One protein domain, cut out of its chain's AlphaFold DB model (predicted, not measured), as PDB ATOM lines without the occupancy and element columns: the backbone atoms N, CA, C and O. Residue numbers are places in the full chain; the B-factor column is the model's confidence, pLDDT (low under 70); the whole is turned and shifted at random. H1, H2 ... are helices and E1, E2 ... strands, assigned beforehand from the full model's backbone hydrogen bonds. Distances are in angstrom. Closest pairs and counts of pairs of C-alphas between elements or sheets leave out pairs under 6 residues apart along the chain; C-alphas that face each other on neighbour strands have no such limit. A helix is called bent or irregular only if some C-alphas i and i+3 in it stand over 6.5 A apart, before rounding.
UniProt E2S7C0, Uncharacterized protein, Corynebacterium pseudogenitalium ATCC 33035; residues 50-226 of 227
ATOM      1  N   ALA A  50       7.188   6.265 -19.409       45.59
ATOM      2  CA  ALA A  50       6.127   7.166 -19.057       45.59
ATOM      3  C   ALA A  50       6.304   8.613 -19.564       45.59
ATOM      4  O   ALA A  50       5.372   9.415 -19.545       45.59
ATOM      5  N   HIS A  51       7.484   8.978 -20.051       48.91
ATOM      6  CA  HIS A  51       7.669  10.289 -20.658       48.91
ATOM      7  C   HIS A  51       6.874  10.425 -21.966       48.91
ATOM      8  O   HIS A  51       6.227  11.446 -22.180       48.91
ATOM      9  N   PHE A  52       6.859   9.368 -22.786       52.38
ATOM     10  CA  PHE A  52       6.372   9.399 -24.171       52.38
ATOM     11  C   PHE A  52       4.873   9.559 -24.295       52.38
ATOM     12  O   PHE A  52       4.377  10.270 -25.163       52.38
ATOM     13  N   SER A  53       4.143   8.915 -23.394       54.66
ATOM     14  CA  SER A  53       2.709   9.085 -23.372       54.66
ATOM     15  C   SER A  53       2.366  10.508 -22.947       54.66
ATOM     16  O   SER A  53       1.638  11.156 -23.675       54.66
ATOM     17  N   GLN A  54       2.955  11.072 -21.884       56.00
ATOM     18  CA  GLN A  54       2.674  12.438 -21.387       56.00
ATOM     19  C   GLN A  54       2.814  13.601 -22.337       56.00
ATOM     20  O   GLN A  54       2.303  14.685 -22.055       56.00
ATOM     21  N   THR A  55       3.409  13.360 -23.479       63.50
ATOM     22  CA  THR A  55       3.830  14.432 -24.347       63.50
ATOM     23  C   THR A  55       3.448  14.178 -25.792       63.50
ATOM     24  O   THR A  55       3.757  14.994 -26.655       63.50
ATOM     25  N   ALA A  56       2.713  13.087 -26.048       75.31
ATOM     26  CA  ALA A  56       2.190  12.820 -27.369       75.31
ATOM     27  C   ALA A  56       1.191  13.915 -27.776       75.31
ATOM     28  O   ALA A  56       0.232  14.216 -27.055       75.31
ATOM     29  N   VAL A  57       1.450  14.518 -28.929       87.50
ATOM     30  CA  VAL A  57       0.610  15.535 -29.565       87.50
ATOM     31  C   VAL A  57       0.048  14.993 -30.874       87.50
ATOM     32  O   VAL A  57       0.583  14.042 -31.438       87.50
ATOM     33  N   ASP A  58      -1.015  15.612 -31.391       91.50
ATOM     34  CA  ASP A  58      -1.503  15.290 -32.736       91.50
ATOM     35  C   ASP A  58      -0.362  15.462 -33.762       91.50
ATOM     36  O   ASP A  58       0.350  16.472 -33.745       91.50
ATOM     37  N   LEU A  59      -0.200  14.487 -34.664       91.81
ATOM     38  CA  LEU A  59       0.834  14.518 -35.700       91.81
ATOM     39  C   LEU A  59       0.669  15.776 -36.581       91.81
ATOM     40  O   LEU A  59      -0.416  15.971 -37.145       91.81
ATOM     41  N   PRO A  60       1.710  16.623 -36.735       93.19
ATOM     42  CA  PRO A  60       1.634  17.839 -37.542       93.19
ATOM     43  C   PRO A  60       1.245  17.559 -39.000       93.19
ATOM     44  O   PRO A  60       1.660  16.555 -39.586       93.19
ATOM     45  N   GLN A  61       0.476  18.469 -39.611       95.06
ATOM     46  CA  GLN A  61      -0.009  18.307 -40.991       95.06
ATOM     47  C   GLN A  61       1.121  18.291 -42.025       95.06
ATOM     48  O   GLN A  61       0.933  17.799 -43.133       95.06
ATOM     49  N   GLU A  62       2.285  18.824 -41.674       94.44
ATOM     50  CA  GLU A  62       3.472  18.844 -42.518       94.44
ATOM     51  C   GLU A  62       4.115  17.454 -42.647       94.44
ATOM     52  O   GLU A  62       4.639  17.132 -43.709       94.44
ATOM     53  N   ILE A  63       4.045  16.628 -41.596       94.12
ATOM     54  CA  ILE A  63       4.667  15.289 -41.527       94.12
ATOM     55  C   ILE A  63       3.653  14.193 -41.874       94.12
ATOM     56  O   ILE A  63       4.001  13.137 -42.394       94.12
ATOM     57  N   GLN A  64       2.369  14.435 -41.614       95.25
ATOM     58  CA  GLN A  64       1.314  13.444 -41.804       95.25
ATOM     59  C   GLN A  64       1.270  12.817 -43.218       95.25
ATOM     60  O   GLN A  64       1.109  11.600 -43.287       95.25
ATOM     61  N   PRO A  65       1.449  13.555 -44.335       96.56
ATOM     62  CA  PRO A  65       1.446  12.951 -45.666       96.56
ATOM     63  C   PRO A  65       2.595  11.964 -45.892       96.56
ATOM     64  O   PRO A  65       2.342  10.873 -46.392       96.56
ATOM     65  N   SER A  66       3.827  12.317 -45.504       96.25
ATOM     66  CA  SER A  66       4.990  11.431 -45.668       96.25
ATOM     67  C   SER A  66       4.909  10.225 -44.739       96.25
ATOM     68  O   SER A  66       5.244   9.118 -45.144       96.25
ATOM     69  N   PHE A  67       4.400  10.417 -43.520       96.19
ATOM     70  CA  PHE A  67       4.125   9.322 -42.599       96.19
ATOM     71  C   PHE A  67       3.111   8.329 -43.182       96.19
ATOM     72  O   PHE A  67       3.378   7.133 -43.202       96.19
ATOM     73  N   ILE A  68       1.969   8.808 -43.689       96.88
ATOM     74  CA  ILE A  68       0.951   7.945 -44.312       96.88
ATOM     75  C   ILE A  68       1.531   7.219 -45.528       96.88
ATOM     76  O   ILE A  68       1.338   6.015 -45.655       96.88
ATOM     77  N   GLU A  69       2.244   7.932 -46.404       97.50
ATOM     78  CA  GLU A  69       2.850   7.349 -47.606       97.50
ATOM     79  C   GLU A  69       3.817   6.211 -47.263       97.50
ATOM     80  O   GLU A  69       3.714   5.132 -47.848       97.50
ATOM     81  N   GLU A  70       4.717   6.417 -46.297       97.31
ATOM     82  CA  GLU A  70       5.699   5.398 -45.921       97.31
ATOM     83  C   GLU A  70       5.040   4.210 -45.201       97.31
ATOM     84  O   GLU A  70       5.343   3.056 -45.503       97.31
ATOM     85  N   MET A  71       4.063   4.462 -44.322       97.38
ATOM     86  CA  MET A  71       3.313   3.392 -43.650       97.38
ATOM     87  C   MET A  71       2.509   2.535 -44.635       97.38
ATOM     88  O   MET A  71       2.476   1.319 -44.484       97.38
ATOM     89  N   GLU A  72       1.883   3.137 -45.646       97.62
ATOM     90  CA  GLU A  72       1.126   2.419 -46.684       97.62
ATOM     91  C   GLU A  72       2.024   1.668 -47.668       97.62
ATOM     92  O   GLU A  72       1.637   0.634 -48.219       97.62
ATOM     93  N   LYS A  73       3.236   2.173 -47.895       97.62
ATOM     94  CA  LYS A  73       4.246   1.492 -48.699       97.62
ATOM     95  C   LYS A  73       4.710   0.198 -48.029       97.62
ATOM     96  O   LYS A  73       4.793  -0.824 -48.711       97.62
ATOM     97  N   ASP A  74       4.987   0.241 -46.728       97.19
ATOM     98  CA  ASP A  74       5.492  -0.914 -45.980       97.19
ATOM     99  C   ASP A  74       4.370  -1.856 -45.518       97.19
ATOM    100  O   ASP A  74       4.543  -3.077 -45.510       97.19
ATOM    101  N   TYR A  75       3.197  -1.306 -45.187       96.81
ATOM    102  CA  TYR A  75       2.029  -2.037 -44.690       96.81
ATOM    103  C   TYR A  75       0.747  -1.594 -45.426       96.81
ATOM    104  O   TYR A  75      -0.030  -0.790 -44.908       96.81
ATOM    105  N   PRO A  76       0.477  -2.122 -46.633       97.31
ATOM    106  CA  PRO A  76      -0.669  -1.687 -47.430       97.31
ATOM    107  C   PRO A  76      -2.017  -1.831 -46.706       97.31
ATOM    108  O   PRO A  76      -2.380  -2.918 -46.250       97.31
ATOM    109  N   GLY A  77      -2.779  -0.740 -46.655       96.38
ATOM    110  CA  GLY A  77      -4.089  -0.610 -46.018       96.38
ATOM    111  C   GLY A  77      -4.050  -0.357 -44.509       96.38
ATOM    112  O   GLY A  77      -5.109  -0.326 -43.883       96.38
ATOM    113  N   ILE A  78      -2.873  -0.209 -43.891       96.50
ATOM    114  CA  ILE A  78      -2.770  -0.086 -42.431       96.50
ATOM    115  C   ILE A  78      -3.399   1.205 -41.900       96.50
ATOM    116  O   ILE A  78      -3.922   1.221 -40.787       96.50
ATOM    117  N   THR A  79      -3.378   2.291 -42.673       94.94
ATOM    118  CA  THR A  79      -3.882   3.593 -42.217       94.94
ATOM    119  C   THR A  79      -5.407   3.664 -42.229       94.94
ATOM    120  O   THR A  79      -5.983   4.376 -41.407       94.94
ATOM    121  N   ASP A  80      -6.069   2.847 -43.055       95.75
ATOM    122  CA  ASP A  80      -7.528   2.658 -43.026       95.75
ATOM    123  C   ASP A  80      -7.997   1.951 -41.741       95.75
ATOM    124  O   ASP A  80      -9.174   2.024 -41.378       95.75
ATOM    125  N   LEU A  81      -7.077   1.281 -41.039       95.00
ATOM    126  CA  LEU A  81      -7.309   0.581 -39.773       95.00
ATOM    127  C   LEU A  81      -6.953   1.435 -38.547       95.00
ATOM    128  O   LEU A  81      -6.929   0.929 -37.423       95.00
ATOM    129  N   ALA A  82      -6.652   2.723 -38.732       92.00
ATOM    130  CA  ALA A  82      -6.321   3.606 -37.625       92.00
ATOM    131  C   ALA A  82      -7.543   3.848 -36.720       92.00
ATOM    132  O   ALA A  82      -8.534   4.460 -37.119       92.00
ATOM    133  N   ALA A  83      -7.441   3.431 -35.459       84.38
ATOM    134  CA  ALA A  83      -8.499   3.576 -34.454       84.38
ATOM    135  C   ALA A  83      -8.626   4.999 -33.875       84.38
ATOM    136  O   ALA A  83      -9.405   5.257 -32.954       84.38
ATOM    137  N   GLY A  84      -7.833   5.947 -34.373       83.81
ATOM    138  CA  GLY A  84      -7.746   7.295 -33.834       83.81
ATOM    139  C   GLY A  84      -6.846   8.206 -34.658       83.81
ATOM    140  O   GLY A  84      -6.479   7.904 -35.790       83.81
ATOM    141  N   LYS A  85      -6.500   9.356 -34.079       86.94
ATOM    142  CA  LYS A  85      -5.565  10.297 -34.701       86.94
ATOM    143  C   LYS A  85      -4.134   9.792 -34.579       86.94
ATOM    144  O   LYS A  85      -3.751   9.304 -33.518       86.94
ATOM    145  N   PHE A  86      -3.337  10.039 -35.611       91.00
ATOM    146  CA  PHE A  86      -1.889   9.895 -35.544       91.00
ATOM    147  C   PHE A  86      -1.309  10.802 -34.453       91.00
ATOM    148  O   PHE A  86      -1.657  11.982 -34.370       91.00
ATOM    149  N   GLN A  87      -0.442  10.236 -33.626       90.31
ATOM    150  CA  GLN A  87       0.233  10.902 -32.520       90.31
ATOM    151  C   GLN A  87       1.721  11.050 -32.836       90.31
ATOM    152  O   GLN A  87       2.288  10.191 -33.507       90.31
ATOM    153  N   LEU A  88       2.353  12.100 -32.323       90.31
ATOM    154  CA  LEU A  88       3.794  12.329 -32.357       90.31
ATOM    155  C   LEU A  88       4.311  12.445 -30.924       90.31
ATOM    156  O   LEU A  88       3.799  13.262 -30.160       90.31
ATOM    157  N   SER A  89       5.307  11.644 -30.558       86.25
ATOM    158  CA  SER A  89       5.962  11.721 -29.251       86.25
ATOM    159  C   SER A  89       6.821  12.982 -29.119       86.25
ATOM    160  O   SER A  89       7.211  13.600 -30.110       86.25
ATOM    161  N   GLU A  90       7.231  13.309 -27.895       84.44
ATOM    162  CA  GLU A  90       8.422  14.142 -27.711       84.44
ATOM    163  C   GLU A  90       9.694  13.462 -28.223       84.44
ATOM    164  O   GLU A  90       9.709  12.270 -28.555       84.44
ATOM    165  N   ALA A  91      10.769  14.248 -28.282       84.81
ATOM    166  CA  ALA A  91      12.074  13.759 -28.676       84.81
ATOM    167  C   ALA A  91      12.548  12.619 -27.753       84.81
ATOM    168  O   ALA A  91      12.599  12.754 -26.532       84.81
ATOM    169  N   LEU A  92      12.908  11.499 -28.370       77.81
ATOM    170  CA  LEU A  92      13.514  10.304 -27.797       77.81
ATOM    171  C   LEU A  92      14.893  10.577 -27.184       77.81
ATOM    172  O   LEU A  92      15.303   9.897 -26.242       77.81
ATOM    173  N   ASP A  93      15.622  11.541 -27.741       81.62
ATOM    174  CA  ASP A  93      16.996  11.864 -27.378       81.62
ATOM    175  C   ASP A  93      17.336  13.339 -27.674       81.62
ATOM    176  O   ASP A  93      16.526  14.110 -28.190       81.62
ATOM    177  N   GLU A  94      18.569  13.740 -27.351       86.44
ATOM    178  CA  GLU A  94      19.075  15.099 -27.590       86.44
ATOM    179  C   GLU A  94      19.185  15.462 -29.077       86.44
ATOM    180  O   GLU A  94      19.306  16.643 -29.407       86.44
ATOM    181  N   SER A  95      19.161  14.471 -29.977       89.44
ATOM    182  CA  SER A  95      19.205  14.736 -31.414       89.44
ATOM    183  C   SER A  95      17.878  15.293 -31.923       89.44
ATOM    184  O   SER A  95      17.886  16.023 -32.908       89.44
ATOM    185  N   GLY A  96      16.772  15.039 -31.217       89.62
ATOM    186  CA  GLY A  96      15.431  15.469 -31.613       89.62
ATOM    187  C   GLY A  96      14.641  14.396 -32.365       89.62
ATOM    188  O   GLY A  96      13.616  14.715 -32.959       89.62
ATOM    189  N   THR A  97      15.107  13.145 -32.364       89.38
ATOM    190  CA  THR A  97      14.382  12.010 -32.954       89.38
ATOM    191  C   THR A  97      13.043  11.832 -32.251       89.38
ATOM    192  O   THR A  97      13.008  11.796 -31.033       89.38
ATOM    193  N   THR A  98      11.939  11.699 -32.975       91.44
ATOM    194  CA  THR A  98      10.577  11.534 -32.435       91.44
ATOM    195  C   THR A  98       9.924  10.273 -32.996       91.44
ATOM    196  O   THR A  98      10.475   9.611 -33.875       91.44
ATOM    197  N   VAL A  99       8.749   9.909 -32.479       91.06
ATOM    198  CA  VAL A  99       7.986   8.744 -32.935       91.06
ATOM    199  C   VAL A  99       6.583   9.158 -33.340       91.06
ATOM    200  O   VAL A  99       5.813   9.646 -32.513       91.06
ATOM    201  N   ALA A 100       6.233   8.922 -34.602       93.06
ATOM    202  CA  ALA A 100       4.866   9.039 -35.094       93.06
ATOM    203  C   ALA A 100       4.165   7.680 -34.974       93.06
ATOM    204  O   ALA A 100       4.751   6.659 -35.318       93.06
ATOM    205  N   SER A 101       2.934   7.616 -34.470       93.38
ATOM    206  CA  SER A 101       2.273   6.330 -34.204       93.38
ATOM    207  C   SER A 101       0.749   6.414 -34.147       93.38
ATOM    208  O   SER A 101       0.172   7.494 -34.009       93.38
ATOM    209  N   PHE A 102       0.088   5.263 -34.262       92.56
ATOM    210  CA  PHE A 102      -1.354   5.101 -34.093       92.56
ATOM    211  C   PHE A 102      -1.715   3.667 -33.685       92.56
ATOM    212  O   PHE A 102      -0.957   2.719 -33.911       92.56
ATOM    213  N   LEU A 103      -2.891   3.510 -33.073       91.88
ATOM    214  CA  LEU A 103      -3.470   2.198 -32.787       91.88
ATOM    215  C   LEU A 103      -4.124   1.619 -34.031       91.88
ATOM    216  O   LEU A 103      -4.785   2.337 -34.783       91.88
ATOM    217  N   VAL A 104      -3.975   0.310 -34.190       94.19
ATOM    218  CA  VAL A 104      -4.544  -0.443 -35.304       94.19
ATOM    219  C   VAL A 104      -5.704  -1.282 -34.782       94.19
ATOM    220  O   VAL A 104      -5.526  -2.084 -33.865       94.19
ATOM    221  N   GLU A 105      -6.880  -1.122 -35.381       91.75
ATOM    222  CA  GLU A 105      -8.071  -1.925 -35.095       91.75
ATOM    223  C   GLU A 105      -8.599  -2.572 -36.378       91.75
ATOM    224  O   GLU A 105      -8.775  -1.924 -37.407       91.75
ATOM    225  N   GLY A 106      -8.885  -3.873 -36.323       92.31
ATOM    226  CA  GLY A 106      -9.402  -4.633 -37.458       92.31
ATOM    227  C   GLY A 106      -9.673  -6.087 -37.086       92.31
ATOM    228  O   GLY A 106      -9.289  -6.535 -36.012       92.31
ATOM    229  N   GLU A 107     -10.327  -6.846 -37.967       90.94
ATOM    230  CA  GLU A 107     -10.666  -8.257 -37.696       90.94
ATOM    231  C   GLU A 107      -9.418  -9.112 -37.420       90.94
ATOM    232  O   GLU A 107      -9.411  -9.935 -36.506       90.94
ATOM    233  N   ASP A 108      -8.333  -8.838 -38.147       93.62
ATOM    234  CA  ASP A 108      -7.042  -9.510 -37.984       93.62
ATOM    235  C   ASP A 108      -6.128  -8.848 -36.934       93.62
ATOM    236  O   ASP A 108      -5.017  -9.328 -36.706       93.62
ATOM    237  N   TYR A 109      -6.566  -7.755 -36.300       93.88
ATOM    238  CA  TYR A 109      -5.771  -6.950 -35.370       93.88
ATOM    239  C   TYR A 109      -6.470  -6.881 -34.018       93.88
ATOM    240  O   TYR A 109      -7.411  -6.121 -33.791       93.88
ATOM    241  N   GLY A 110      -5.991  -7.701 -33.096       90.44
ATOM    242  CA  GLY A 110      -6.439  -7.707 -31.717       90.44
ATOM    243  C   GLY A 110      -6.041  -6.440 -30.962       90.44
ATOM    244  O   GLY A 110      -5.110  -5.721 -31.335       90.44
ATOM    245  N   GLU A 111      -6.736  -6.205 -29.848       88.56
ATOM    246  CA  GLU A 111      -6.458  -5.097 -28.931       88.56
ATOM    247  C   GLU A 111      -4.972  -5.053 -28.543       88.56
ATOM    248  O   GLU A 111      -4.399  -6.072 -28.143       88.56
ATOM    249  N   GLY A 112      -4.372  -3.864 -28.635       86.19
ATOM    250  CA  GLY A 112      -2.942  -3.648 -28.398       86.19
ATOM    251  C   GLY A 112      -2.082  -3.699 -29.658       86.19
ATOM    252  O   GLY A 112      -0.871  -3.536 -29.544       86.19
ATOM    253  N   SER A 113      -2.678  -3.898 -30.837       93.25
ATOM    254  CA  SER A 113      -1.975  -3.703 -32.106       93.25
ATOM    255  C   SER A 113      -1.701  -2.218 -32.352       93.25
ATOM    256  O   SER A 113      -2.550  -1.359 -32.099       93.25
ATOM    257  N   TYR A 114      -0.511  -1.907 -32.851       93.19
ATOM    258  CA  TYR A 114      -0.087  -0.534 -33.117       93.19
ATOM    259  C   TYR A 114       0.877  -0.482 -34.291       93.19
ATOM    260  O   TYR A 114       1.571  -1.457 -34.588       93.19
ATOM    261  N   ALA A 115       0.954   0.683 -34.915       95.00
ATOM    262  CA  ALA A 115       1.891   0.955 -35.983       95.00
ATOM    263  C   ALA A 115       2.485   2.354 -35.820       95.00
ATOM    264  O   ALA A 115       1.897   3.232 -35.181       95.00
ATOM    265  N   GLY A 116       3.664   2.572 -36.383       94.81
ATOM    266  CA  GLY A 116       4.309   3.870 -36.337       94.81
ATOM    267  C   GLY A 116       5.670   3.886 -37.000       94.81
ATOM    268  O   GLY A 116       6.076   2.923 -37.641       94.81
ATOM    269  N   ALA A 117       6.363   5.001 -36.842       94.50
ATOM    270  CA  ALA A 117       7.617   5.269 -37.505       94.50
ATOM    271  C   ALA A 117       8.524   6.161 -36.655       94.50
ATOM    272  O   ALA A 117       8.050   6.994 -35.874       94.50
ATOM    273  N   ILE A 118       9.829   5.994 -36.839       92.12
ATOM    274  CA  ILE A 118      10.854   6.883 -36.297       92.12
ATOM    275  C   ILE A 118      10.970   8.084 -37.229       92.12
ATOM    276  O   ILE A 118      11.200   7.928 -38.429       92.12
ATOM    277  N   VAL A 119      10.816   9.277 -36.667       94.00
ATOM    278  CA  VAL A 119      10.887  10.545 -37.386       94.00
ATOM    279  C   VAL A 119      12.126  11.287 -36.915       94.00
ATOM    280  O   VAL A 119      12.235  11.652 -35.743       94.00
ATOM    281  N   ASN A 120      13.067  11.531 -37.817       94.75
ATOM    282  CA  ASN A 120      14.252  12.304 -37.478       94.75
ATOM    283  C   ASN A 120      13.937  13.813 -37.381       94.75
ATOM    284  O   ASN A 120      12.850  14.246 -37.771       94.75
ATOM    285  N   PRO A 121      14.861  14.646 -36.868       92.94
ATOM    286  CA  PRO A 121      14.607  16.074 -36.637       92.94
ATOM    287  C   PRO A 121      14.272  16.869 -37.904       92.94
ATOM    288  O   PRO A 121      13.621  17.910 -37.832       92.94
ATOM    289  N   ASP A 122      14.714  16.376 -39.061       94.44
ATOM    290  CA  ASP A 122      14.412  16.960 -40.369       94.44
ATOM    291  C   ASP A 122      12.998  16.591 -40.866       94.44
ATOM    292  O   ASP A 122      12.564  17.078 -41.910       94.44
ATOM    293  N   GLY A 123      12.275  15.739 -40.131       92.38
ATOM    294  CA  GLY A 123      10.937  15.258 -40.465       92.38
ATOM    295  C   GLY A 123      10.919  14.060 -41.416       92.38
ATOM    296  O   GLY A 123       9.851  13.710 -41.922       92.38
ATOM    297  N   ASN A 124      12.070  13.434 -41.685       95.88
ATOM    298  CA  ASN A 124      12.137  12.241 -42.525       95.88
ATOM    299  C   ASN A 124      11.840  10.982 -41.708       95.88
ATOM    300  O   ASN A 124      12.198  10.893 -40.532       95.88
ATOM    301  N   ILE A 125      11.224   9.999 -42.363       95.81
ATOM    302  CA  ILE A 125      10.989   8.674 -41.793       95.81
ATOM    303  C   ILE A 125      12.247   7.822 -41.971       95.81
ATOM    304  O   ILE A 125      12.728   7.674 -43.094       95.81
ATOM    305  N   GLU A 126      12.785   7.290 -40.873       94.12
ATOM    306  CA  GLU A 126      13.971   6.421 -40.901       94.12
ATOM    307  C   GLU A 126      13.608   4.940 -40.905       94.12
ATOM    308  O   GLU A 126      14.170   4.183 -41.689       94.12
ATOM    309  N   ASP A 127      12.639   4.558 -40.073       93.56
ATOM    310  CA  ASP A 127      12.145   3.190 -39.956       93.56
ATOM    311  C   ASP A 127      10.647   3.195 -39.662       93.56
ATOM    312  O   ASP A 127      10.143   4.068 -38.946       93.56
ATOM    313  N   THR A 128       9.946   2.176 -40.149       95.12
ATOM    314  CA  THR A 128       8.554   1.889 -39.802       95.12
ATOM    315  C   THR A 128       8.455   0.612 -38.975       95.12
ATOM    316  O   THR A 128       9.257  -0.316 -39.113       95.12
ATOM    317  N   ILE A 129       7.454   0.550 -38.100       94.31
ATOM    318  CA  ILE A 129       7.206  -0.571 -37.195       94.31
ATOM    319  C   ILE A 129       5.707  -0.870 -37.170       94.31
ATOM    320  O   ILE A 129       4.883   0.030 -37.009       94.31
ATOM    321  N   LEU A 130       5.361  -2.154 -37.247       94.62
ATOM    322  CA  LEU A 130       4.017  -2.668 -37.004       94.62
ATOM    323  C   LEU A 130       4.095  -3.800 -35.980       94.62
ATOM    324  O   LEU A 130       4.821  -4.769 -36.171       94.62
ATOM    325  N   SER A 131       3.317  -3.704 -34.908       93.62
ATOM    326  CA  SER A 131       3.105  -4.797 -33.961       93.62
ATOM    327  C   SER A 131       1.666  -5.270 -34.085       93.62
ATOM    328  O   SER A 131       0.736  -4.599 -33.631       93.62
ATOM    329  N   LYS A 132       1.483  -6.439 -34.692       95.25
ATOM    330  CA  LYS A 132       0.198  -7.115 -34.818       95.25
ATOM    331  C   LYS A 132       0.016  -8.059 -33.639       95.25
ATOM    332  O   LYS A 132       0.767  -9.014 -33.466       95.25
ATOM    333  N   VAL A 133      -1.006  -7.800 -32.836       93.50
ATOM    334  CA  VAL A 133      -1.385  -8.651 -31.709       93.50
ATOM    335  C   VAL A 133      -2.624  -9.436 -32.098       93.50
ATOM    336  O   VAL A 133      -3.612  -8.859 -32.532       93.50
ATOM    337  N   THR A 134      -2.621 -10.749 -31.906       94.88
ATOM    338  CA  THR A 134      -3.824 -11.581 -32.024       94.88
ATOM    339  C   THR A 134      -4.052 -12.352 -30.732       94.88
ATOM    340  O   THR A 134      -3.115 -12.779 -30.060       94.88
ATOM    341  N   TRP A 135      -5.317 -12.494 -30.350       92.25
ATOM    342  CA  TRP A 135      -5.717 -13.149 -29.108       92.25
ATOM    343  C   TRP A 135      -6.420 -14.459 -29.420       92.25
ATOM    344  O   TRP A 135      -7.209 -14.541 -30.364       92.25
ATOM    345  N   ASN A 136      -6.199 -15.479 -28.593       94.00
ATOM    346  CA  ASN A 136      -7.094 -16.629 -28.614       94.00
ATOM    347  C   ASN A 136      -8.489 -16.235 -28.085       94.00
ATOM    348  O   ASN A 136      -8.665 -15.212 -27.420       94.00
ATOM    349  N   SER A 137      -9.490 -17.081 -28.333       89.88
ATOM    350  CA  SER A 137     -10.886 -16.822 -27.938       89.88
ATOM    351  C   SER A 137     -11.084 -16.577 -26.438       89.88
ATOM    352  O   SER A 137     -12.041 -15.924 -26.036       89.88
ATOM    353  N   GLU A 138     -10.193 -17.120 -25.610       91.31
ATOM    354  CA  GLU A 138     -10.237 -17.019 -24.149       91.31
ATOM    355  C   GLU A 138      -9.439 -15.821 -23.604       91.31
ATOM    356  O   GLU A 138      -9.485 -15.561 -22.405       91.31
ATOM    357  N   LYS A 139      -8.709 -15.092 -24.463       89.00
ATOM    358  CA  LYS A 139      -7.754 -14.028 -24.100       89.00
ATOM    359  C   LYS A 139      -6.697 -14.455 -23.062       89.00
ATOM    360  O   LYS A 139      -6.233 -13.643 -22.271       89.00
ATOM    361  N   THR A 140      -6.313 -15.730 -23.068       90.12
ATOM    362  CA  THR A 140      -5.272 -16.319 -22.200       90.12
ATOM    363  C   THR A 140      -3.925 -16.455 -22.906       90.12
ATOM    364  O   THR A 140      -2.877 -16.504 -22.258       90.12
ATOM    365  N   LYS A 141      -3.945 -16.476 -24.240       91.75
ATOM    366  CA  LYS A 141      -2.767 -16.500 -25.101       91.75
ATOM    367  C   LYS A 141      -2.824 -15.357 -26.088       91.75
ATOM    368  O   LYS A 141      -3.885 -15.068 -26.650       91.75
ATOM    369  N   MET A 142      -1.665 -14.772 -26.331       92.69
ATOM    370  CA  MET A 142      -1.481 -13.761 -27.351       92.69
ATOM    371  C   MET A 142      -0.362 -14.171 -28.299       92.69
ATOM    372  O   MET A 142       0.657 -14.718 -27.877       92.69
ATOM    373  N   HIS A 143      -0.563 -13.909 -29.580       94.06
ATOM    374  CA  HIS A 143       0.444 -14.064 -30.612       94.06
ATOM    375  C   HIS A 143       0.809 -12.678 -31.135       94.06
ATOM    376  O   HIS A 143      -0.076 -11.864 -31.405       94.06
ATOM    377  N   ILE A 144       2.104 -12.392 -31.179       92.25
ATOM    378  CA  ILE A 144       2.652 -11.085 -31.521       92.25
ATOM    379  C   ILE A 144       3.545 -11.271 -32.732       92.25
ATOM    380  O   ILE A 144       4.588 -11.918 -32.621       92.25
ATOM    381  N   ASP A 145       3.147 -10.656 -33.836       93.88
ATOM    382  CA  ASP A 145       3.961 -10.527 -35.035       93.88
ATOM    383  C   ASP A 145       4.458  -9.084 -35.110       93.88
ATOM    384  O   ASP A 145       3.674  -8.133 -35.143       93.88
ATOM    385  N   THR A 146       5.773  -8.908 -35.071       90.56
ATOM    386  CA  THR A 146       6.423  -7.605 -35.200       90.56
ATOM    387  C   THR A 146       7.079  -7.512 -36.559       90.56
ATOM    388  O   THR A 146       7.874  -8.375 -36.935       90.56
ATOM    389  N   TYR A 147       6.780  -6.429 -37.258       93.31
ATOM    390  CA  TYR A 147       7.337  -6.101 -38.551       93.31
ATOM    391  C   TYR A 147       8.129  -4.800 -38.458       93.31
ATOM    392  O   TYR A 147       7.755  -3.891 -37.712       93.31
ATOM    393  N   SER A 148       9.207  -4.720 -39.228       93.38
ATOM    394  CA  SER A 148       9.976  -3.503 -39.444       93.38
ATOM    395  C   SER A 148      10.214  -3.324 -40.935       93.38
ATOM    396  O   SER A 148      10.602  -4.273 -41.616       93.38
ATOM    397  N   ASN A 149       9.947  -2.126 -41.455       95.62
ATOM    398  CA  ASN A 149      10.117  -1.798 -42.873       95.62
ATOM    399  C   ASN A 149       9.459  -2.835 -43.814       95.62
ATOM    400  O   ASN A 149      10.050  -3.288 -44.797       95.62
ATOM    401  N   GLY A 150       8.259  -3.301 -43.442       94.88
ATOM    402  CA  GLY A 150       7.487  -4.303 -44.186       94.88
ATOM    403  C   GLY A 150       7.960  -5.759 -44.044       94.88
ATOM    404  O   GLY A 150       7.301  -6.663 -44.561       94.88
ATOM    405  N   ALA A 151       9.068  -6.028 -43.349       94.06
ATOM    406  CA  ALA A 151       9.591  -7.373 -43.114       94.06
ATOM    407  C   ALA A 151       9.215  -7.894 -41.719       94.06
ATOM    408  O   ALA A 151       9.233  -7.144 -40.750       94.06
ATOM    409  N   GLU A 152       8.882  -9.182 -41.609       93.00
ATOM    410  CA  GLU A 152       8.633  -9.826 -40.313       93.00
ATOM    411  C   GLU A 152       9.957 -10.037 -39.572       93.00
ATOM    412  O   GLU A 152      10.832 -10.768 -40.039       93.00
ATOM    413  N   GLU A 153      10.090  -9.406 -38.411       87.00
ATOM    414  CA  GLU A 153      11.285  -9.490 -37.571       87.00
ATOM    415  C   GLU A 153      11.127 -10.566 -36.497       87.00
ATOM    416  O   GLU A 153      12.066 -11.305 -36.193       87.00
ATOM    417  N   GLN A 154       9.936 -10.654 -35.892       87.12
ATOM    418  CA  GLN A 154       9.651 -11.600 -34.816       87.12
ATOM    419  C   GLN A 154       8.198 -12.056 -34.838       87.12
ATOM    420  O   GLN A 154       7.294 -11.242 -34.980       87.12
ATOM    421  N   SER A 155       7.994 -13.343 -34.571       92.81
ATOM    422  CA  SER A 155       6.684 -13.935 -34.321       92.81
ATOM    423  C   SER A 155       6.759 -14.774 -33.047       92.81
ATOM    424  O   SER A 155       7.613 -15.661 -32.913       92.81
ATOM    425  N   LYS A 156       5.925 -14.455 -32.053       90.75
ATOM    426  CA  LYS A 156       5.985 -15.085 -30.729       90.75
ATOM    427  C   LYS A 156       4.602 -15.312 -30.139       90.75
ATOM    428  O   LYS A 156       3.783 -14.405 -30.069       90.75
ATOM    429  N   GLU A 157       4.375 -16.518 -29.626       93.25
ATOM    430  CA  GLU A 157       3.248 -16.811 -28.737       93.25
ATOM    431  C   GLU A 157       3.666 -16.590 -27.276       93.25
ATOM    432  O   GLU A 157       4.738 -17.028 -26.846       93.25
ATOM    433  N   VAL A 158       2.817 -15.910 -26.510       88.31
ATOM    434  CA  VAL A 158       3.025 -15.614 -25.093       88.31
ATOM    435  C   VAL A 158       1.756 -15.956 -24.314       88.31
ATOM    436  O   VAL A 158       0.649 -15.611 -24.735       88.31
ATOM    437  N   ASN A 159       1.898 -16.622 -23.165       89.88
ATOM    438  CA  ASN A 159       0.782 -16.768 -22.232       89.88
ATOM    439  C   ASN A 159       0.686 -15.515 -21.364       89.88
ATOM    440  O   ASN A 159       1.690 -15.034 -20.838       89.88
ATOM    441  N   VAL A 160      -0.530 -15.017 -21.169       85.31
ATOM    442  CA  VAL A 160      -0.781 -13.828 -20.342       85.31
ATOM    443  C   VAL A 160      -0.288 -14.040 -18.913       85.31
ATOM    444  O   VAL A 160       0.314 -13.142 -18.337       85.31
ATOM    445  N   ASP A 161      -0.475 -15.239 -18.365       83.81
ATOM    446  CA  ASP A 161      -0.057 -15.566 -16.999       83.81
ATOM    447  C   ASP A 161       1.466 -15.491 -16.812       83.81
ATOM    448  O   ASP A 161       1.938 -15.072 -15.753       83.81
ATOM    449  N   ASP A 162       2.241 -15.810 -17.854       80.88
ATOM    450  CA  ASP A 162       3.706 -15.724 -17.822       80.88
ATOM    451  C   ASP A 162       4.183 -14.261 -17.797       80.88
ATOM    452  O   ASP A 162       5.249 -13.954 -17.261       80.88
ATOM    453  N   LEU A 163       3.376 -13.339 -18.336       72.94
ATOM    454  CA  LEU A 163       3.628 -11.897 -18.303       72.94
ATOM    455  C   LEU A 163       3.226 -11.254 -16.966       72.94
ATOM    456  O   LEU A 163       3.682 -10.156 -16.654       72.94
ATOM    457  N   LEU A 164       2.381 -11.920 -16.174       67.19
ATOM    458  CA  LEU A 164       1.887 -11.432 -14.882       67.19
ATOM    459  C   LEU A 164       2.816 -11.755 -13.703       67.19
ATOM    460  O   LEU A 164       2.479 -11.443 -12.558       67.19
ATOM    461  N   ILE A 165       3.984 -12.363 -13.946       61.59
ATOM    462  CA  ILE A 165       4.956 -12.637 -12.883       61.59
ATOM    463  C   ILE A 165       5.358 -11.296 -12.237       61.59
ATOM    464  O   ILE A 165       5.864 -10.401 -12.920       61.59
ATOM    465  N   PRO A 166       5.120 -11.118 -10.925       50.44
ATOM    466  CA  PRO A 166       5.025  -9.807 -10.305       50.44
ATOM    467  C   PRO A 166       6.407  -9.187 -10.113       50.44
ATOM    468  O   PRO A 166       7.036  -9.304  -9.063       50.44
ATOM    469  N   GLN A 167       6.857  -8.441 -11.111       55.91
ATOM    470  CA  GLN A 167       7.723  -7.302 -10.859       55.91
ATOM    471  C   GLN A 167       6.817  -6.223 -10.245       55.91
ATOM    472  O   GLN A 167       5.840  -5.813 -10.865       55.91
ATOM    473  N   TYR A 168       7.088  -5.793  -9.008       53.28
ATOM    474  CA  TYR A 168       6.233  -4.893  -8.203       53.28
ATOM    475  C   TYR A 168       5.742  -3.630  -8.952       53.28
ATOM    476  O   TYR A 168       4.690  -3.075  -8.630       53.28
ATOM    477  N   ASN A 169       6.460  -3.213  -9.997       64.19
ATOM    478  CA  ASN A 169       6.138  -2.049 -10.820       64.19
ATOM    479  C   ASN A 169       5.114  -2.333 -11.944       64.19
ATOM    480  O   ASN A 169       4.397  -1.422 -12.348       64.19
ATOM    481  N   TYR A 170       4.959  -3.584 -12.398       70.56
ATOM    482  CA  TYR A 170       4.018  -3.946 -13.473       70.56
ATOM    483  C   TYR A 170       2.553  -3.814 -13.043       70.56
ATOM    484  O   TYR A 170       1.729  -3.273 -13.776       70.56
ATOM    485  N   GLN A 171       2.220  -4.261 -11.829       73.62
ATOM    486  CA  GLN A 171       0.849  -4.195 -11.316       73.62
ATOM    487  C   GLN A 171       0.362  -2.744 -11.180       73.62
ATOM    488  O   GLN A 171      -0.803  -2.446 -11.452       73.62
ATOM    489  N   LYS A 172       1.258  -1.832 -10.773       73.31
ATOM    490  CA  LYS A 172       0.971  -0.395 -10.674       73.31
ATOM    491  C   LYS A 172       0.716   0.212 -12.049       73.31
ATOM    492  O   LYS A 172      -0.307   0.873 -12.226       73.31
ATOM    493  N   ALA A 173       1.588  -0.083 -13.014       73.12
ATOM    494  CA  ALA A 173       1.441   0.369 -14.391       73.12
ATOM    495  C   ALA A 173       0.112  -0.095 -15.000       73.12
ATOM    496  O   ALA A 173      -0.647   0.723 -15.511       73.12
ATOM    497  N   LEU A 174      -0.219  -1.383 -14.859       77.56
ATOM    498  CA  LEU A 174      -1.481  -1.954 -15.338       77.56
ATOM    499  C   LEU A 174      -2.700  -1.298 -14.687       77.56
ATOM    500  O   LEU A 174      -3.632  -0.911 -15.386       77.56
ATOM    501  N   THR A 175      -2.689  -1.138 -13.363       79.06
ATOM    502  CA  THR A 175      -3.805  -0.520 -12.628       79.06
ATOM    503  C   THR A 175      -4.028   0.924 -13.069       79.06
ATOM    504  O   THR A 175      -5.165   1.362 -13.228       79.06
ATOM    505  N   CYS A 176      -2.949   1.671 -13.290       77.56
ATOM    506  CA  CYS A 176      -3.052   3.049 -13.737       77.56
ATOM    507  C   CYS A 176      -3.474   3.152 -15.217       77.56
ATOM    508  O   CYS A 176      -4.312   3.992 -15.552       77.56
ATOM    509  N   LEU A 177      -2.973   2.275 -16.095       77.06
ATOM    510  CA  LEU A 177      -3.408   2.203 -17.496       77.06
ATOM    511  C   LEU A 177      -4.911   1.917 -17.581       77.06
ATOM    512  O   LEU A 177      -5.639   2.627 -18.272       77.06
ATOM    513  N   GLN A 178      -5.390   0.956 -16.789       79.81
ATOM    514  CA  GLN A 178      -6.816   0.652 -16.657       79.81
ATOM    515  C   GLN A 178      -7.621   1.841 -16.122       79.81
ATOM    516  O   GLN A 178      -8.695   2.137 -16.641       79.81
ATOM    517  N   ALA A 179      -7.108   2.552 -15.110       77.75
ATOM    518  CA  ALA A 179      -7.747   3.761 -14.585       77.75
ATOM    519  C   ALA A 179      -7.837   4.883 -15.633       77.75
ATOM    520  O   ALA A 179      -8.752   5.703 -15.578       77.75
ATOM    521  N   SER A 180      -6.929   4.884 -16.609       71.38
ATOM    522  CA  SER A 180      -6.920   5.817 -17.738       71.38
ATOM    523  C   SER A 180      -7.776   5.355 -18.924       71.38
ATOM    524  O   SER A 180      -7.771   5.995 -19.971       71.38
ATOM    525  N   GLY A 181      -8.519   4.254 -18.775       76.31
ATOM    526  CA  GLY A 181      -9.409   3.719 -19.805       76.31
ATOM    527  C   GLY A 181      -8.727   2.831 -20.848       76.31
ATOM    528  O   GLY A 181      -9.406   2.351 -21.752       76.31
ATOM    529  N   VAL A 182      -7.423   2.562 -20.720       80.69
ATOM    530  CA  VAL A 182      -6.731   1.589 -21.575       80.69
ATOM    531  C   VAL A 182      -7.181   0.186 -21.179       80.69
ATOM    532  O   VAL A 182      -7.138  -0.187 -20.003       80.69
ATOM    533  N   SER A 183      -7.625  -0.608 -22.155       83.94
ATOM    534  CA  SER A 183      -8.052  -1.974 -21.870       83.94
ATOM    535  C   SER A 183      -6.874  -2.809 -21.361       83.94
ATOM    536  O   SER A 183      -5.721  -2.628 -21.761       83.94
ATOM    537  N   PHE A 184      -7.161  -3.758 -20.470       82.12
ATOM    538  CA  PHE A 184      -6.141  -4.678 -19.966       82.12
ATOM    539  C   PHE A 184      -5.433  -5.426 -21.103       82.12
ATOM    540  O   PHE A 184      -4.216  -5.577 -21.071       82.12
ATOM    541  N   ALA A 185      -6.190  -5.853 -22.119       80.81
ATOM    542  CA  ALA A 185      -5.638  -6.549 -23.273       80.81
ATOM    543  C   ALA A 185      -4.681  -5.644 -24.060       80.81
ATOM    544  O   ALA A 185      -3.566  -6.061 -24.350       80.81
ATOM    545  N   ALA A 186      -5.047  -4.385 -24.315       82.19
ATOM    546  CA  ALA A 186      -4.177  -3.455 -25.027       82.19
ATOM    547  C   ALA A 186      -2.870  -3.167 -24.269       82.19
ATOM    548  O   ALA A 186      -1.785  -3.213 -24.850       82.19
ATOM    549  N   ALA A 187      -2.960  -2.950 -22.951       80.81
ATOM    550  CA  ALA A 187      -1.792  -2.747 -22.096       80.81
ATOM    551  C   ALA A 187      -0.861  -3.971 -22.079       80.81
ATOM    552  O   ALA A 187       0.353  -3.828 -22.224       80.81
ATOM    553  N   MET A 188      -1.420  -5.178 -21.934       81.44
ATOM    554  CA  MET A 188      -0.646  -6.422 -21.981       81.44
ATOM    555  C   MET A 188      -0.031  -6.656 -23.359       81.44
ATOM    556  O   MET A 188       1.115  -7.086 -23.431       81.44
ATOM    557  N   GLY A 189      -0.757  -6.309 -24.425       79.31
ATOM    558  CA  GLY A 189      -0.299  -6.352 -25.810       79.31
ATOM    559  C   GLY A 189       1.052  -5.676 -25.997       79.31
ATOM    560  O   GLY A 189       2.031  -6.293 -26.417       79.31
ATOM    561  N   ILE A 190       1.101  -4.413 -25.588       79.00
ATOM    562  CA  ILE A 190       2.285  -3.570 -25.728       79.00
ATOM    563  C   ILE A 190       3.381  -3.960 -24.747       79.00
ATOM    564  O   ILE A 190       4.538  -4.061 -25.128       79.00
ATOM    565  N   LEU A 191       3.048  -4.266 -23.495       78.69
ATOM    566  CA  LEU A 191       4.058  -4.719 -22.534       78.69
ATOM    567  C   LEU A 191       4.733  -6.031 -22.968       78.69
ATOM    568  O   LEU A 191       5.940  -6.214 -22.767       78.69
ATOM    569  N   ALA A 192       3.975  -6.944 -23.570       79.44
ATOM    570  CA  ALA A 192       4.496  -8.191 -24.102       79.44
ATOM    571  C   ALA A 192       5.402  -7.958 -25.315       79.44
ATOM    572  O   ALA A 192       6.494  -8.533 -25.361       79.44
ATOM    573  N   SER A 193       4.998  -7.089 -26.253       78.31
ATOM    574  CA  SER A 193       5.838  -6.740 -27.405       78.31
ATOM    575  C   SER A 193       7.129  -6.058 -26.939       78.31
ATOM    576  O   SER A 193       8.219  -6.497 -27.296       78.31
ATOM    577  N   CYS A 194       7.033  -5.091 -26.022       79.50
ATOM    578  CA  CYS A 194       8.167  -4.407 -25.403       79.50
ATOM    579  C   CYS A 194       9.167  -5.374 -24.754       79.50
ATOM    580  O   CYS A 194      10.362  -5.335 -25.043       79.50
ATOM    581  N   SER A 195       8.700  -6.241 -23.851       72.75
ATOM    582  CA  SER A 195       9.585  -7.114 -23.066       72.75
ATOM    583  C   SER A 195      10.318  -8.142 -23.931       72.75
ATOM    584  O   SER A 195      11.499  -8.406 -23.704       72.75
ATOM    585  N   GLY A 196       9.646  -8.688 -24.950       69.56
ATOM    586  CA  GLY A 196      10.268  -9.587 -25.919       69.56
ATOM    587  C   GLY A 196      11.297  -8.875 -26.792       69.56
ATOM    588  O   GLY A 196      12.424  -9.353 -26.936       69.56
ATOM    589  N   LEU A 197      10.929  -7.711 -27.329       68.56
ATOM    590  CA  LEU A 197      11.749  -6.991 -28.294       68.56
ATOM    591  C   LEU A 197      12.985  -6.366 -27.642       68.56
ATOM    592  O   LEU A 197      14.080  -6.504 -28.189       68.56
ATOM    593  N   CYS A 198      12.858  -5.727 -26.474       74.69
ATOM    594  CA  CYS A 198      13.991  -5.091 -25.790       74.69
ATOM    595  C   CYS A 198      15.107  -6.094 -25.464       74.69
ATOM    596  O   CYS A 198      16.283  -5.792 -25.657       74.69
ATOM    597  N   ALA A 199      14.747  -7.300 -25.013       69.50
ATOM    598  CA  ALA A 199      15.720  -8.338 -24.684       69.50
ATOM    599  C   ALA A 199      16.408  -8.927 -25.928       69.50
ATOM    600  O   ALA A 199      17.569  -9.326 -25.860       69.50
ATOM    601  N   ALA A 200      15.703  -8.988 -27.061       68.38
ATOM    602  CA  ALA A 200      16.178  -9.678 -28.258       68.38
ATOM    603  C   ALA A 200      17.042  -8.815 -29.195       68.38
ATOM    604  O   ALA A 200      17.851  -9.357 -29.940       68.38
ATOM    605  N   THR A 201      16.880  -7.490 -29.187       63.03
ATOM    606  CA  THR A 201      17.307  -6.642 -30.322       63.03
ATOM    607  C   THR A 201      18.389  -5.607 -30.004       63.03
ATOM    608  O   THR A 201      18.657  -4.736 -30.825       63.03
ATOM    609  N   VAL A 202      19.034  -5.678 -28.831       67.56
ATOM    610  CA  VAL A 202      20.143  -4.775 -28.435       67.56
ATOM    611  C   VAL A 202      19.805  -3.283 -28.665       67.56
ATOM    612  O   VAL A 202      20.658  -2.489 -29.042       67.56
ATOM    613  N   GLY A 203      18.539  -2.894 -28.459       58.00
ATOM    614  CA  GLY A 203      18.087  -1.497 -28.514       58.00
ATOM    615  C   GLY A 203      16.905  -1.218 -29.447       58.00
ATOM    616  O   GLY A 203      16.044  -0.425 -29.071       58.00
ATOM    617  N   ALA A 204      16.781  -1.897 -30.597       61.50
ATOM    618  CA  ALA A 204      15.692  -1.612 -31.554       61.50
ATOM    619  C   ALA A 204      14.291  -1.885 -30.963       61.50
ATOM    620  O   ALA A 204      13.307  -1.218 -31.268       61.50
ATOM    621  N   GLY A 205      14.203  -2.820 -30.026       66.88
ATOM    622  CA  GLY A 205      12.972  -3.190 -29.347       66.88
ATOM    623  C   GLY A 205      12.474  -2.158 -28.346       66.88
ATOM    624  O   GLY A 205      11.268  -2.057 -28.131       66.88
ATOM    625  N   CYS A 206      13.375  -1.337 -27.799       73.44
ATOM    626  CA  CYS A 206      12.982  -0.184 -26.992       73.44
ATOM    627  C   CYS A 206      12.222   0.835 -27.846       73.44
ATOM    628  O   CYS A 206      11.286   1.467 -27.360       73.44
ATOM    629  N   VAL A 207      12.574   0.953 -29.128       70.00
ATOM    630  CA  VAL A 207      11.887   1.848 -30.061       70.00
ATOM    631  C   VAL A 207      10.488   1.335 -30.373       70.00
ATOM    632  O   VAL A 207       9.528   2.083 -30.234       70.00
ATOM    633  N   ALA A 208      10.335   0.046 -30.690       72.75
ATOM    634  CA  ALA A 208       9.011  -0.554 -30.882       72.75
ATOM    635  C   ALA A 208       8.113  -0.361 -29.651       72.75
ATOM    636  O   ALA A 208       6.911  -0.130 -29.781       72.75
ATOM    637  N   CYS A 209       8.701  -0.412 -28.456       78.88
ATOM    638  CA  CYS A 209       8.006  -0.133 -27.212       78.88
ATOM    639  C   CYS A 209       7.554   1.333 -27.100       78.88
ATOM    640  O   CYS A 209       6.402   1.605 -26.754       78.88
ATOM    641  N   ALA A 210       8.432   2.279 -27.442       70.81
ATOM    642  CA  ALA A 210       8.104   3.701 -27.485       70.81
ATOM    643  C   ALA A 210       6.983   4.003 -28.495       70.81
ATOM    644  O   ALA A 210       6.074   4.770 -28.174       70.81
ATOM    645  N   VAL A 211       6.986   3.351 -29.665       76.88
ATOM    646  CA  VAL A 211       5.895   3.429 -30.656       76.88
ATOM    647  C   VAL A 211       4.578   2.947 -30.053       76.88
ATOM    648  O   VAL A 211       3.584   3.666 -30.117       76.88
ATOM    649  N   GLY A 212       4.565   1.772 -29.421       77.31
ATOM    650  CA  GLY A 212       3.347   1.218 -28.825       77.31
ATOM    651  C   GLY A 212       2.762   2.106 -27.727       77.31
ATOM    652  O   GLY A 212       1.560   2.373 -27.707       77.31
ATOM    653  N   PHE A 213       3.610   2.631 -26.841       73.62
ATOM    654  CA  PHE A 213       3.160   3.548 -25.792       73.62
ATOM    655  C   PHE A 213       2.694   4.903 -26.325       73.62
ATOM    656  O   PHE A 213       1.734   5.457 -25.788       73.62
ATOM    657  N   SER A 214       3.333   5.417 -27.376       72.94
ATOM    658  CA  SER A 214       2.904   6.655 -28.037       72.94
ATOM    659  C   SER A 214       1.540   6.473 -28.713       72.94
ATOM    660  O   SER A 214       0.688   7.359 -28.624       72.94
ATOM    661  N   ALA A 215       1.286   5.289 -29.284       76.81
ATOM    662  CA  ALA A 215       0.021   4.947 -29.927       76.81
ATOM    663  C   ALA A 215      -1.150   4.850 -28.935       76.81
ATOM    664  O   ALA A 215      -2.233   5.355 -29.225       76.81
ATOM    665  N   LEU A 216      -0.955   4.243 -27.753       70.75
ATOM    666  CA  LEU A 216      -2.028   4.052 -26.756       70.75
ATOM    667  C   LEU A 216      -2.588   5.333 -26.146       70.75
ATOM    668  O   LEU A 216      -3.628   5.292 -25.487       70.75
ATOM    669  N   GLY A 217      -1.910   6.454 -26.334       55.91
ATOM    670  CA  GLY A 217      -2.357   7.729 -25.818       55.91
ATOM    671  C   GLY A 217      -1.302   8.376 -24.943       55.91
ATOM    672  O   GLY A 217      -1.014   7.955 -23.815       55.91
ATOM    673  N   GLY A 218      -0.796   9.492 -25.454       57.09
ATOM    674  CA  GLY A 218      -1.052  10.793 -24.827       57.09
ATOM    675  C   GLY A 218      -1.426  10.761 -23.335       57.09
ATOM    676  O   GLY A 218      -2.464  10.228 -22.977       57.09
ATOM    677  N   THR A 219      -0.639  11.398 -22.466       46.50
ATOM    678  CA  THR A 219      -0.731  11.625 -21.004       46.50
ATOM    679  C   THR A 219      -1.032  10.481 -20.048       46.50
ATOM    680  O   THR A 219      -0.448  10.447 -18.963       46.50
ATOM    681  N   ALA A 220      -1.824   9.498 -20.442       53.03
ATOM    682  CA  ALA A 220      -2.283   8.401 -19.611       53.03
ATOM    683  C   ALA A 220      -1.179   7.405 -19.228       53.03
ATOM    684  O   ALA A 220      -0.822   7.311 -18.056       53.03
ATOM    685  N   ALA A 221      -0.600   6.680 -20.192       55.97
ATOM    686  CA  ALA A 221       0.450   5.688 -19.918       55.97
ATOM    687  C   ALA A 221       1.675   6.301 -19.219       55.97
ATOM    688  O   ALA A 221       2.393   5.630 -18.473       55.97
ATOM    689  N   GLY A 222       1.852   7.607 -19.389       53.28
ATOM    690  CA  GLY A 222       2.929   8.361 -18.819       53.28
ATOM    691  C   GLY A 222       2.809   8.683 -17.341       53.28
ATOM    692  O   GLY A 222       3.786   8.663 -16.601       53.28
ATOM    693  N   LEU A 223       1.606   8.943 -16.860       54.81
ATOM    694  CA  LEU A 223       1.396   9.087 -15.421       54.81
ATOM    695  C   LEU A 223       1.522   7.734 -14.700       54.81
ATOM    696  O   LEU A 223       1.761   7.689 -13.498       54.81
ATOM    697  N   CYS A 224       1.397   6.635 -15.447       58.06
ATOM    698  CA  CYS A 224       1.296   5.283 -14.916       58.06
ATOM    699  C   CYS A 224       2.617   4.544 -14.738       58.06
ATOM    700  O   CYS A 224       2.708   3.680 -13.867       58.06
ATOM    701  N   LEU A 225       3.618   4.858 -15.558       59.16
ATOM    702  CA  LEU A 225       4.926   4.199 -15.519       59.16
ATOM    703  C   LEU A 225       5.989   5.019 -14.755       59.16
ATOM    704  O   LEU A 225       7.031   4.469 -14.419       59.16
ATOM    705  N   GLY A 226       5.725   6.299 -14.457       47.78
ATOM    706  CA  GLY A 226       6.687   7.237 -13.856       47.78
ATOM    707  C   GLY A 226       6.485   7.552 -12.366       47.78
ATOM    708  O   GLY A 226       7.090   8.509 -11.883       47.78
TER     709      GLY A 226
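What this domain is: This is residues 50 to 226 of the 227 residues of an uncharacterized protein of Corynebacterium pseudogenitalium ATCC 33035 (UniProt E2S7C0). A twisted sheet of five strands has a helical hairpin, H5 and H6, packed side by side over one face, and a single helix, H2, crossing E2 and E3 on the other face. On the side of H5 and H6 away from the sheet, H4 and H7 lie side by side, with the short H1 next to H7. The printed part has 177 residues, with seven named helices and five named strands in the order H1 H2 E1 E2 E3 E4 E5 H3 H4 H5 H6 H7. The sheet runs E1 E2 E3 E4 E5, all antiparallel, and the class is mixed, helices and strands. The whole is compact, with a radius of gyration of the C-alphas of 14.9 A, and its C-alphas span 42 by 32 by 31 A.

Where its parts are: H1, residues 50 to 54, begins at C-alpha 50 (6.127, 7.166, -19.057). H2 is residues 64 to 74, 15.5 A long from first to last C-alpha. After residues 75 to 97, which hold no named element, come E1, residues 98 to 103, 16.9 A long, and E2, residues 114 to 119, 16.2 A. E3, residues 125 to 135, is the longest strand by residues and runs 30.3 A, from C-alpha 125 (10.989, 8.674, -41.793). E4 is residues 141 to 148, 23.2 A, and E5 residues 151 to 159, 24.5 A. H3, residues 160 to 163, follows at once. H4, residues 168 to 179, is 17.6 A long and neither bent nor irregular, but only just: C-alphas 168 and 171 are 6.3 A apart. H5, residues 184 to 200, runs 24.3 A; H6, residues 204 to 215, runs 17.1 A. H7, residues 220 to 225, ends at C-alpha 225 (4.926, 4.199, -15.519).

How they stand to each other: The five strands form a meander, each strand the antiparallel neighbour of the one before. Within hydrogen-bond range are N 100 and O 117 of E1 and E2, 2.9 A, N 116 and O 129 of E2 and E3, 2.9 A, N 132 and O 145 of E3 and E4, 2.8 A, and N 144 and O 156 of E4 and E5, 2.8 A. Residues 87 to 88 pair antiparallel with residues 100 to 101 of E1 and with residues 57 to 58. With helices on both faces of the sheet there are three layers. H6 is on the sheet at a height of 7.3 A, over E2 and E3 and only just over E1, with 3 C-alphas there; the C-alphas of Phe 102 and Ala 215 are the closest to E1, 4.4 A. H5, on the same face at 8.5 A, lies over E3, E4 and E5. H5 and H6 form a helical hairpin and touch at a shallow tilt of 18 degrees, opposite ways, closest at the C-alphas of Leu 197 and Gly 205, 4.1 A. H2 is on the opposite face at 9.2 A, closest to E3 at the C-alphas of Met 71 and Thr 128, 6.7 A. H4 touches H7 at a shallow tilt of 14 degrees, opposite ways, with the C-alphas of Ala 173 and Cys 224 closest, 4.9 A. H1 touches H7, with the C-alphas of Ala 50 and Gly 222 3.4 A apart, the closest. H3 only just touches H5, with 3 pairs of C-alphas within 8 A; Leu 163 and Ala 192 are closest, 6.9 A. Every O i to N i+4 pair is within hydrogen-bond range in H2, H6 and H7; H4 has 7 of 8, H5 12 of 13 and H1 0 of 1, with 1 of 2 O i to N i+3 pairs, while H3 is too short for an i+4 pair.

The domain as a whole: The two C-alphas farthest apart are those of Asp 122 and Glu 138, 45.0 A. The printed part has no cut; the link from H2 to E1, 23 residues, is long. The mean pLDDT of the printed part is 82.7, and residues 50 to 55, 164 to 169, 196 to 197, 199 to 205 and 217 to 226 are under 70.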